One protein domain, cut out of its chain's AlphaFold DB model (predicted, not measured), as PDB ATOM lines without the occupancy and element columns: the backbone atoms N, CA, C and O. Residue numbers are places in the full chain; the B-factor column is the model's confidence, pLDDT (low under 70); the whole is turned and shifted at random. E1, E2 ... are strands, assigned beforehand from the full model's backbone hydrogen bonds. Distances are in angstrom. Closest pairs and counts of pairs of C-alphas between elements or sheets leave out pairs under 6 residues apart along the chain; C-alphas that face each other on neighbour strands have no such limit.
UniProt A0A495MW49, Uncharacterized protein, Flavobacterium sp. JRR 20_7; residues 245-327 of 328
ATOM      1  N   ASP A 245     -52.858  39.618  13.032       90.31
ATOM      2  CA  ASP A 245     -52.777  40.412  11.800       90.31
ATOM      3  C   ASP A 245     -52.064  41.750  12.019       90.31
ATOM      4  O   ASP A 245     -51.541  42.339  11.069       90.31
ATOM      5  N   ASP A 246     -52.021  42.225  13.268       91.44
ATOM      6  CA  ASP A 246     -51.306  43.436  13.673       91.44
ATOM      7  C   ASP A 246     -49.794  43.199  13.846       91.44
ATOM      8  O   ASP A 246     -49.038  44.144  14.109       91.44
ATOM      9  N   LEU A 247     -49.338  41.950  13.716       92.81
ATOM     10  CA  LEU A 247     -47.964  41.518  13.941       92.81
ATOM     11  C   LEU A 247     -47.313  40.999  12.654       92.81
ATOM     12  O   LEU A 247     -47.963  40.535  11.718       92.81
ATOM     13  N   VAL A 248     -45.988  41.062  12.627       94.06
ATOM     14  CA  VAL A 248     -45.147  40.345  11.665       94.06
ATOM     15  C   VAL A 248     -44.153  39.475  12.406       94.06
ATOM     16  O   VAL A 248     -43.701  39.814  13.503       94.06
ATOM     17  N   ILE A 249     -43.798  38.364  11.775       93.31
ATOM     18  CA  ILE A 249     -42.718  37.494  12.214       93.31
ATOM     19  C   ILE A 249     -41.429  37.974  11.558       93.31
ATOM     20  O   ILE A 249     -41.393  38.179  10.348       93.31
ATOM     21  N   ILE A 250     -40.361  38.120  12.334       91.56
ATOM     22  CA  ILE A 250     -39.031  38.439  11.811       91.56
ATOM     23  C   ILE A 250     -37.969  37.615  12.536       91.56
ATOM     24  O   ILE A 250     -38.102  37.301  13.720       91.56
ATOM     25  N   SER A 251     -36.912  37.229  11.825       89.62
ATOM     26  CA  SER A 251     -35.760  36.551  12.418       89.62
ATOM     27  C   SER A 251     -34.662  37.557  12.774       89.62
ATOM     28  O   SER A 251     -34.459  38.546  12.063       89.62
ATOM     29  N   PRO A 252     -33.913  37.326  13.862       87.81
ATOM     30  CA  PRO A 252     -32.742  38.130  14.167       87.81
ATOM     31  C   PRO A 252     -31.562  37.792  13.233       87.81
ATOM     32  O   PRO A 252     -31.382  36.643  12.840       87.81
ATOM     33  N   VAL A 253     -30.692  38.772  12.956       82.06
ATOM     34  CA  VAL A 253     -29.471  38.638  12.115       82.06
ATOM     35  C   VAL A 253     -28.428  37.682  12.734       82.06
ATOM     36  O   VAL A 253     -27.514  37.197  12.069       82.06
ATOM     37  N   SER A 254     -28.532  37.404  14.035       72.19
ATOM     38  CA  SER A 254     -27.526  36.681  14.820       72.19
ATOM     39  C   SER A 254     -27.783  35.170  14.877       72.19
ATOM     40  O   SER A 254     -28.747  34.716  15.490       72.19
ATOM     41  N   GLY A 255     -26.838  34.377  14.356       55.47
ATOM     42  CA  GLY A 255     -26.833  32.909  14.456       55.47
ATOM     43  C   GLY A 255     -26.562  32.331  15.856       55.47
ATOM     44  O   GLY A 255     -26.431  31.116  15.987       55.47
ATOM     45  N   TYR A 256     -26.443  33.164  16.901       50.09
ATOM     46  CA  TYR A 256     -26.193  32.709  18.278       50.09
ATOM     47  C   TYR A 256     -27.466  32.403  19.077       50.09
ATOM     48  O   TYR A 256     -27.400  31.663  20.060       50.09
ATOM     49  N   PHE A 257     -28.621  32.929  18.666       48.47
ATOM     50  CA  PHE A 257     -29.901  32.586  19.278       48.47
ATOM     51  C   PHE A 257     -30.543  31.458  18.473       48.47
ATOM     52  O   PHE A 257     -30.708  31.566  17.259       48.47
ATOM     53  N   LYS A 258     -30.898  30.353  19.139       50.97
ATOM     54  CA  LYS A 258     -31.768  29.341  18.530       50.97
ATOM     55  C   LYS A 258     -33.036  30.031  18.012       50.97
ATOM     56  O   LYS A 258     -33.619  30.841  18.724       50.97
ATOM     57  N   HIS A 259     -33.386  29.676  16.779       56.62
ATOM     58  CA  HIS A 259     -34.387  30.211  15.851       56.62
ATOM     59  C   HIS A 259     -35.818  30.403  16.382       56.62
ATOM     60  O   HIS A 259     -36.758  29.865  15.802       56.62
ATOM     61  N   ASN A 260     -36.018  31.170  17.449       72.88
ATOM     62  CA  ASN A 260     -37.366  31.574  17.807       72.88
ATOM     63  C   ASN A 260     -37.725  32.811  16.975       72.88
ATOM     64  O   ASN A 260     -37.082  33.851  17.156       72.88
ATOM     65  N   PRO A 261     -38.691  32.710  16.042       80.12
ATOM     66  CA  PRO A 261     -39.247  33.891  15.400       80.12
ATOM     67  C   PRO A 261     -39.731  34.863  16.474       80.12
ATOM     68  O   PRO A 261     -40.340  34.448  17.463       80.12
ATOM     69  N   ILE A 262     -39.441  36.145  16.284       89.00
ATOM     70  CA  ILE A 262     -39.934  37.204  17.159       89.00
ATOM     71  C   ILE A 262     -41.070  37.944  16.464       89.00
ATOM     72  O   ILE A 262     -41.073  38.094  15.240       89.00
ATOM     73  N   TYR A 263     -42.033  38.400  17.257       92.19
ATOM     74  CA  TYR A 263     -43.216  39.093  16.774       92.19
ATOM     75  C   TYR A 263     -43.075  40.587  17.045       92.19
ATOM     76  O   TYR A 263     -42.812  40.984  18.181       92.19
ATOM     77  N   ILE A 264     -43.257  41.412  16.017       91.75
ATOM     78  CA  ILE A 264     -43.168  42.878  16.105       91.75
ATOM     79  C   ILE A 264     -44.443  43.486  15.523       91.75
ATOM     80  O   ILE A 264     -44.994  42.967  14.555       91.75
ATOM     81  N   SER A 265     -44.918  44.594  16.097       93.06
ATOM     82  CA  SER A 265     -46.087  45.303  15.574       93.06
ATOM     83  C   SER A 265     -45.835  45.867  14.175       93.06
ATOM     84  O   SER A 265     -44.865  46.596  13.956       93.06
ATOM     85  N   LYS A 266     -46.773  45.633  13.246       94.44
ATOM     86  CA  LYS A 266     -46.810  46.287  11.925       94.44
ATOM     87  C   LYS A 266     -46.756  47.810  12.049       94.44
ATOM     88  O   LYS A 266     -46.094  48.478  11.255       94.44
ATOM     89  N   LYS A 267     -47.399  48.360  13.084       92.50
ATOM     90  CA  LYS A 267     -47.411  49.798  13.368       92.50
ATOM     91  C   LYS A 267     -46.014  50.339  13.676       92.50
ATOM     92  O   LYS A 267     -45.660  51.394  13.163       92.50
ATOM     93  N   ASP A 268     -45.219  49.614  14.463       90.00
ATOM     94  CA  ASP A 268     -43.864  50.042  14.839       90.00
ATOM     95  C   ASP A 268     -42.896  50.024  13.640       90.00
ATOM     96  O   ASP A 268     -41.919  50.769  13.615       90.00
ATOM     97  N   LEU A 269     -43.185  49.211  12.620       91.88
ATOM     98  CA  LEU A 269     -42.385  49.079  11.395       91.88
ATOM     99  C   LEU A 269     -42.857  49.977  10.243       91.88
ATOM    100  O   LEU A 269     -42.308  49.899   9.140       91.88
ATOM    101  N   ASN A 270     -43.903  50.786  10.458       92.00
ATOM    102  CA  ASN A 270     -44.631  51.471   9.384       92.00
ATOM    103  C   ASN A 270     -44.976  50.515   8.223       92.00
ATOM    104  O   ASN A 270     -44.865  50.873   7.049       92.00
ATOM    105  N   PHE A 271     -45.339  49.276   8.561       93.62
ATOM    106  CA  PHE A 271     -45.523  48.191   7.610       93.62
ATOM    107  C   PHE A 271     -46.784  48.418   6.769       93.62
ATOM    108  O   PHE A 271     -47.885  48.542   7.304       93.62
ATOM    109  N   LYS A 272     -46.623  48.442   5.444       94.06
ATOM    110  CA  LYS A 272     -47.722  48.477   4.466       94.06
ATOM    111  C   LYS A 272     -47.799  47.193   3.651       94.06
ATOM    112  O   LYS A 272     -48.888  46.790   3.254       94.06
ATOM    113  N   SER A 273     -46.650  46.577   3.375       94.44
ATOM    114  CA  SER A 273     -46.534  45.273   2.719       94.44
ATOM    115  C   SER A 273     -45.154  44.660   2.977       94.44
ATOM    116  O   SER A 273     -44.238  45.344   3.432       94.44
ATOM    117  N   LEU A 274     -44.963  43.391   2.599       92.69
ATOM    118  CA  LEU A 274     -43.665  42.694   2.673       92.69
ATOM    119  C   LEU A 274     -42.536  43.372   1.875       92.69
ATOM    120  O   LEU A 274     -41.371  43.032   2.050       92.69
ATOM    121  N   THR A 275     -42.861  44.313   0.988       93.75
ATOM    122  CA  THR A 275     -41.884  45.091   0.212       93.75
ATOM    123  C   THR A 275     -41.872  46.576   0.580       93.75
ATOM    124  O   THR A 275     -41.097  47.329  -0.003       93.75
ATOM    125  N   ASP A 276     -42.747  47.016   1.488       95.94
ATOM    126  CA  ASP A 276     -42.915  48.412   1.905       95.94
ATOM    127  C   ASP A 276     -43.073  48.472   3.433       95.94
ATOM    128  O   ASP A 276     -44.177  48.480   3.985       95.94
ATOM    129  N   PHE A 277     -41.928  48.448   4.109       95.44
ATOM    130  CA  PHE A 277     -41.772  48.605   5.552       95.44
ATOM    131  C   PHE A 277     -40.402  49.231   5.841       95.44
ATOM    132  O   PHE A 277     -39.526  49.264   4.970       95.44
ATOM    133  N   TYR A 278     -40.196  49.723   7.062       93.62
ATOM    134  CA  TYR A 278     -38.930  50.332   7.461       93.62
ATOM    135  C   TYR A 278     -38.485  49.847   8.841       93.62
ATOM    136  O   TYR A 278     -39.206  49.992   9.828       93.62
ATOM    137  N   ILE A 279     -37.273  49.291   8.898       92.81
ATOM    138  CA  ILE A 279     -36.579  48.979  10.149       92.81
ATOM    139  C   ILE A 279     -35.541  50.075  10.386       92.81
ATOM    140  O   ILE A 279     -34.556  50.171   9.652       92.81
ATOM    141  N   ASP A 280     -35.754  50.882  11.417       88.75
ATOM    142  CA  ASP A 280     -34.762  51.829  11.907       88.75
ATOM    143  C   ASP A 280     -33.697  51.054  12.704       88.75
ATOM    144  O   ASP A 280     -34.016  50.477  13.751       88.75
ATOM    145  N   PRO A 281     -32.427  51.020  12.256       82.56
ATOM    146  CA  PRO A 281     -31.381  50.259  12.930       82.56
ATOM    147  C   PRO A 281     -31.082  50.754  14.352       82.56
ATOM    148  O   PRO A 281     -30.523  49.999  15.147       82.56
ATOM    149  N   SER A 282     -31.443  51.995  14.684       73.25
ATOM    150  CA  SER A 282     -31.199  52.615  15.988       73.25
ATOM    151  C   SER A 282     -32.389  52.511  16.947       73.25
ATOM    152  O   SER A 282     -32.237  52.814  18.131       73.25
ATOM    153  N   TYR A 283     -33.557  52.068  16.476       78.69
ATOM    154  CA  TYR A 283     -34.763  51.964  17.295       78.69
ATOM    155  C   TYR A 283     -34.849  50.626  18.046       78.69
ATOM    156  O   TYR A 283     -34.444  49.579  17.540       78.69
ATOM    157  N   MET A 284     -35.391  50.655  19.265       79.69
ATOM    158  CA  MET A 284     -35.657  49.462  20.075       79.69
ATOM    159  C   MET A 284     -37.108  49.019  19.866       79.69
ATOM    160  O   MET A 284     -38.040  49.685  20.311       79.69
ATOM    161  N   TYR A 285     -37.297  47.877  19.213       87.06
ATOM    162  CA  TYR A 285     -38.608  47.307  18.922       87.06
ATOM    163  C   TYR A 285     -39.094  46.423  20.069       87.06
ATOM    164  O   TYR A 285     -38.325  45.566  20.508       87.06
ATOM    165  N   PRO A 286     -40.346  46.567  20.541       86.88
ATOM    166  CA  PRO A 286     -40.951  45.580  21.428       86.88
ATOM    167  C   PRO A 286     -41.075  44.226  20.732       86.88
ATOM    168  O   PRO A 286     -41.478  44.149  19.571       86.88
ATOM    169  N   ILE A 287     -40.743  43.166  21.464       88.56
ATOM    170  CA  ILE A 287     -40.961  41.788  21.043       88.56
ATOM    171  C   ILE A 287     -42.169  41.251  21.792       88.56
ATOM    172  O   ILE A 287     -42.174  41.188  23.022       88.56
ATOM    173  N   TYR A 288     -43.163  40.806  21.037       86.81
ATOM    174  CA  TYR A 288     -44.341  40.151  21.577       86.81
ATOM    175  C   TYR A 288     -44.105  38.644  21.656       86.81
ATOM    176  O   TYR A 288     -43.618  38.020  20.716       86.81
ATOM    177  N   THR A 289     -44.453  38.050  22.794       79.00
ATOM    178  CA  THR A 289     -44.647  36.604  22.916       79.00
ATOM    179  C   THR A 289     -46.144  36.353  22.898       79.00
ATOM    180  O   THR A 289     -46.876  36.956  23.687       79.00
ATOM    181  N   ALA A 290     -46.599  35.509  21.977       74.06
ATOM    182  CA  ALA A 290     -47.986  35.085  21.935       74.06
ATOM    183  C   ALA A 290     -48.153  33.810  22.763       74.06
ATOM    184  O   ALA A 290     -47.492  32.802  22.501       74.06
ATOM    185  N   HIS A 291     -49.031  33.858  23.759       75.88
ATOM    186  CA  HIS A 291     -49.440  32.681  24.510       75.88
ATOM    187  C   HIS A 291     -50.780  32.194  23.960       75.88
ATOM    188  O   HIS A 291     -51.764  32.932  23.951       75.88
ATOM    189  N   THR A 292     -50.794  30.959  23.457       71.12
ATOM    190  CA  THR A 292     -52.006  30.281  22.995       71.12
ATOM    191  C   THR A 292     -52.424  29.281  24.072       71.12
ATOM    192  O   THR A 292     -51.723  28.287  24.281       71.12
ATOM    193  N   ASP A 293     -53.557  29.495  24.740       62.09
ATOM    194  CA  ASP A 293     -54.091  28.572  25.760       62.09
ATOM    195  C   ASP A 293     -54.759  27.321  25.136       62.09
ATOM    196  O   ASP A 293     -55.781  26.816  25.598       62.09
ATOM    197  N   GLY A 294     -54.165  26.765  24.072       58.34
ATOM    198  CA  GLY A 294     -54.689  25.598  23.363       58.34
ATOM    199  C   GLY A 294     -53.672  24.905  22.455       58.34
ATOM    200  O   GLY A 294     -52.613  25.443  22.140       58.34
ATOM    201  N   VAL A 295     -54.005  23.684  22.031       51.66
ATOM    202  CA  VAL A 295     -53.201  22.891  21.090       51.66
ATOM    203  C   VAL A 295     -53.361  23.480  19.689       51.66
ATOM    204  O   VAL A 295     -54.448  23.435  19.123       51.66
ATOM    205  N   ILE A 296     -52.277  24.012  19.124       50.91
ATOM    206  CA  ILE A 296     -52.237  24.452  17.727       50.91
ATOM    207  C   ILE A 296     -52.291  23.199  16.845       50.91
ATOM    208  O   ILE A 296     -51.322  22.440  16.774       50.91
ATOM    209  N   THR A 297     -53.423  22.947  16.192       51.16
ATOM    210  CA  THR A 297     -53.520  21.940  15.129       51.16
ATOM    211  C   THR A 297     -53.341  22.617  13.779       51.16
ATOM    212  O   THR A 297     -53.931  23.665  13.548       51.16
ATOM    213  N   ALA A 298     -52.551  22.009  12.893       48.12
ATOM    214  CA  ALA A 298     -52.049  22.611  11.654       48.12
ATOM    215  C   ALA A 298     -53.113  23.055  10.622       48.12
ATOM    216  O   ALA A 298     -52.745  23.698   9.648       48.12
ATOM    217  N   ASP A 299     -54.394  22.739  10.837       46.41
ATOM    218  CA  ASP A 299     -55.467  22.887   9.843       46.41
ATOM    219  C   ASP A 299     -56.734  23.591  10.382       46.41
ATOM    220  O   ASP A 299     -57.806  23.442   9.797       46.41
ATOM    221  N   ALA A 300     -56.669  24.317  11.504       43.22
ATOM    222  CA  ALA A 300     -57.858  24.945  12.094       43.22
ATOM    223  C   ALA A 300     -57.709  26.462  12.236       43.22
ATOM    224  O   ALA A 300     -56.771  26.930  12.883       43.22
ATOM    225  N   ASP A 301     -58.691  27.193  11.699       54.56
ATOM    226  CA  ASP A 301     -59.038  28.551  12.119       54.56
ATOM    227  C   ASP A 301     -59.118  28.564  13.653       54.56
ATOM    228  O   ASP A 301     -60.001  27.949  14.259       54.56
ATOM    229  N   TYR A 302     -58.124  29.163  14.302       55.88
ATOM    230  CA  TYR A 302     -58.002  29.119  15.752       55.88
ATOM    231  C   TYR A 302     -58.877  30.221  16.365       55.88
ATOM    232  O   TYR A 302     -58.527  31.396  16.335       55.88
ATOM    233  N   GLU A 303     -60.017  29.839  16.945       56.94
ATOM    234  CA  GLU A 303     -60.918  30.717  17.719       56.94
ATOM    235  C   GLU A 303     -60.587  30.710  19.230       56.94
ATOM    236  O   GLU A 303     -61.473  30.599  20.077       56.94
ATOM    237  N   GLY A 304     -59.308  30.751  19.602       65.06
ATOM    238  CA  GLY A 304     -58.903  30.833  21.010       65.06
ATOM    239  C   GLY A 304     -58.499  32.245  21.420       65.06
ATOM    240  O   GLY A 304     -57.991  33.015  20.606       65.06
ATOM    241  N   ASP A 305     -58.695  32.569  22.698       64.69
ATOM    242  CA  ASP A 305     -58.202  33.817  23.276       64.69
ATOM    243  C   ASP A 305     -56.670  33.825  23.249       64.69
ATOM    244  O   ASP A 305     -56.003  32.899  23.723       64.69
ATOM    245  N   TYR A 306     -56.106  34.890  22.691       70.31
ATOM    246  CA  TYR A 306     -54.670  35.118  22.680       70.31
ATOM    247  C   TYR A 306     -54.317  36.201  23.678       70.31
ATOM    248  O   TYR A 306     -54.969  37.243  23.746       70.31
ATOM    249  N   THR A 307     -53.229  35.985  24.410       70.81
ATOM    250  CA  THR A 307     -52.608  37.051  25.192       70.81
ATOM    251  C   THR A 307     -51.240  37.367  24.609       70.81
ATOM    252  O   THR A 307     -50.389  36.490  24.426       70.81
ATOM    253  N   PHE A 308     -51.041  38.641  24.278       72.94
ATOM    254  CA  PHE A 308     -49.761  39.157  23.820       72.94
ATOM    255  C   PHE A 308     -49.067  39.845  24.985       72.94
ATOM    256  O   PHE A 308     -49.553  40.846  25.511       72.94
ATOM    257  N   THR A 309     -47.903  39.335  25.368       70.94
ATOM    258  CA  THR A 309     -47.053  39.988  26.364       70.94
ATOM    259  C   THR A 309     -45.783  40.476  25.690       70.94
ATOM    260  O   THR A 309     -45.066  39.676  25.084       70.94
ATOM    261  N   SER A 310     -45.493  41.774  25.785       73.00
ATOM    262  CA  SER A 310     -44.200  42.324  25.376       73.00
ATOM    263  C   SER A 310     -43.350  42.597  26.605       73.00
ATOM    264  O   SER A 310     -43.504  43.621  27.272       73.00
ATOM    265  N   ASN A 311     -42.425  41.679  26.869       66.56
ATOM    266  CA  ASN A 311     -41.525  41.742  28.023       66.56
ATOM    267  C   ASN A 311     -40.077  42.039  27.600       66.56
ATOM    268  O   ASN A 311     -39.199  42.227  28.444       66.56
ATOM    269  N   GLU A 312     -39.817  42.058  26.292       80.75
ATOM    270  CA  GLU A 312     -38.484  42.179  25.718       80.75
ATOM    271  C   GLU A 312     -38.469  43.190  24.576       80.75
ATOM    272  O   GLU A 312     -39.497  43.523  23.990       80.75
ATOM    273  N   THR A 313     -37.276  43.691  24.270       83.69
ATOM    274  CA  THR A 313     -37.048  44.618  23.163       83.69
ATOM    275  C   THR A 313     -35.808  44.206  22.388       83.69
ATOM    276  O   THR A 313     -34.845  43.724  22.989       83.69
ATOM    277  N   ILE A 314     -35.783  44.475  21.088       85.81
ATOM    278  CA  ILE A 314     -34.647  44.210  20.207       85.81
ATOM    279  C   ILE A 314     -34.265  45.457  19.419       85.81
ATOM    280  O   ILE A 314     -35.118  46.168  18.898       85.81
ATOM    281  N   LEU A 315     -32.965  45.730  19.339       81.81
ATOM    282  CA  LEU A 315     -32.442  46.816  18.517       81.81
ATOM    283  C   LEU A 315     -32.657  46.489  17.033       81.81
ATOM    284  O   LEU A 315     -32.342  45.377  16.608       81.81
ATOM    285  N   GLY A 316     -33.141  47.447  16.243       87.31
ATOM    286  CA  GLY A 316     -33.448  47.253  14.825       87.31
ATOM    287  C   GLY A 316     -32.266  46.758  13.995       87.31
ATOM    288  O   GLY A 316     -32.451  45.956  13.087       87.31
ATOM    289  N   SER A 317     -31.032  47.124  14.359       86.62
ATOM    290  CA  SER A 317     -29.813  46.611  13.716       86.62
ATOM    291  C   SER A 317     -29.634  45.091  13.836       86.62
ATOM    292  O   SER A 317     -28.803  44.516  13.139       86.62
ATOM    293  N   ASN A 318     -30.371  44.444  14.743       87.31
ATOM    294  CA  ASN A 318     -30.346  43.000  14.955       87.31
ATOM    295  C   ASN A 318     -31.491  42.277  14.234       87.31
ATOM    296  O   ASN A 318     -31.603  41.063  14.393       87.31
ATOM    297  N   LEU A 319     -32.330  42.983  13.474       90.38
ATOM    298  CA  LEU A 319     -33.453  42.420  12.727       90.38
ATOM    299  C   LEU A 319     -33.073  42.168  11.270       90.38
ATOM    300  O   LEU A 319     -32.551  43.055  10.597       90.38
ATOM    301  N   ASP A 320     -33.353  40.965  10.773       91.62
ATOM    302  CA  ASP A 320     -33.147  40.641   9.368       91.62
ATOM    303  C   ASP A 320     -34.429  40.919   8.584       91.62
ATOM    304  O   ASP A 320     -35.328  40.078   8.500       91.62
ATOM    305  N   GLY A 321     -34.508  42.106   7.980       89.31
ATOM    306  CA  GLY A 321     -35.648  42.501   7.151       89.31
ATOM    307  C   GLY A 321     -35.936  41.544   5.988       89.31
ATOM    308  O   GLY A 321     -37.063  41.509   5.511       89.31
ATOM    309  N   SER A 322     -34.973  40.720   5.552       91.75
ATOM    310  CA  SER A 322     -35.207  39.718   4.500       91.75
ATOM    311  C   SER A 322     -36.015  38.502   4.970       91.75
ATOM    312  O   SER A 322     -36.485  37.718   4.149       91.75
ATOM    313  N   THR A 323     -36.200  38.357   6.284       91.50
ATOM    314  CA  THR A 323     -36.906  37.233   6.920       91.50
ATOM    315  C   THR A 323     -38.302  37.599   7.413       91.50
ATOM    316  O   THR A 323     -38.933  36.799   8.105       91.50
ATOM    317  N   ILE A 324     -38.772  38.809   7.098       92.75
ATOM    318  CA  ILE A 324     -40.092  39.276   7.509       92.75
ATOM    319  C   ILE A 324     -41.191  38.434   6.847       92.75
ATOM    320  O   ILE A 324     -41.159  38.176   5.643       92.75
ATOM    321  N   MET A 325     -42.168  38.002   7.637       92.12
ATOM    322  CA  MET A 325     -43.322  37.225   7.189       92.12
ATOM    323  C   MET A 325     -44.597  37.779   7.828       92.12
ATOM    324  O   MET A 325     -44.596  38.165   9.001       92.12
ATOM    325  N   GLU A 326     -45.689  37.810   7.065       90.25
ATOM    326  CA  GLU A 326     -47.023  38.058   7.615       90.25
ATOM    327  C   GLU A 326     -47.588  36.777   8.229       90.25
ATOM    328  O   GLU A 326     -47.292  35.670   7.777       90.25
ATOM    329  N   ILE A 327     -48.397  36.952   9.268       83.88
ATOM    330  CA  ILE A 327     -49.203  35.889   9.859       83.88
ATOM    331  C   ILE A 327     -50.534  35.948   9.112       83.88
ATOM    332  O   ILE A 327     -51.198  36.979   9.170       83.88
TER     333      ILE A 327
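AT A GLANCE: This is residues 245 to 327 of the 328 residues of an uncharacterized protein of Flavobacterium sp. JRR 20_7 (UniProt A0A495MW49). A small, twisted sheet of three strands, E2, E1 and E5, is crossed at its E2 edge by a long two-strand hairpin, E3 and E4. One end of the hairpin turns back through a tight link into E5; at its other end the long link of residues 293 to 305 lies far from the middle, and the long link of residues 266 to 283 loops along another side. The printed part has 83 residues, with no named helix and five named strands, E1 to E5 along the chain; the class is all strand, with 37 residues in named elements, under half. The sheets run E2 - E1 - E5 and E3 - E4, both antiparallel. The whole is compact, with a radius of gyration of the C-alphas of 13.4 A, and its outline is rounded, spanning 36 by 29 by 20 A.

HOW THE PARTS SIT: In the larger sheet E1, residues 247 to 252, is the inner strand between the edge strands E2, residues 262 to 265, and E5, residues 319 to 326. The sheet is only just strongly twisted, its C-alphas lying up to 4.5 A off their best plane. E1 and E2 form a hairpin at 137 degrees, with N 248 and O 264 within hydrogen-bond range at 2.9 A. E1 and E5 stand at 147 degrees, with N 325 and O 249 at 2.8 A. E3, residues 284 to 292, has 11 pairs of C-alphas within 8 A with E2; the closest C-alphas of the two, those of Tyr 263 and Tyr 288, are 5.0 A apart. E3 forms a hairpin with E4, residues 306 to 315, at 153 degrees, with N 285 and O 314 at 2.8 A and N 291 and O 307 at 3.0 A. E2 and E4 are near each other, as are E1 and E3. E4 and E5 meet only through their link. E1 and E4 are apart, and so are E3 and E5.

IN THESE COORDINATES: E1 begins at C-alpha 247 (-47.964, 41.518, 13.941) and measures 15.6 A; E2 measures 10.3 A. E3 is 25.4 A long from C-alpha 284 (-35.657, 49.462, 20.075). E4 is 25.5 A long and bends by 60 degrees at residue 311. E5, 15.1 A, bends by 85 degrees at residue 322 and ends at C-alpha 326 (-47.023, 38.058, 7.615).

THE WHOLE: The two C-alphas farthest apart, those of Ser 282 and Asp 299, are 38.9 A from each other. The printed part has no cut. The links from E2 to E3 and from E3 to E4 are long. The mean pLDDT of the printed part is 79.1; residues 255 to 259, 293 to 305 and 311 are under 70.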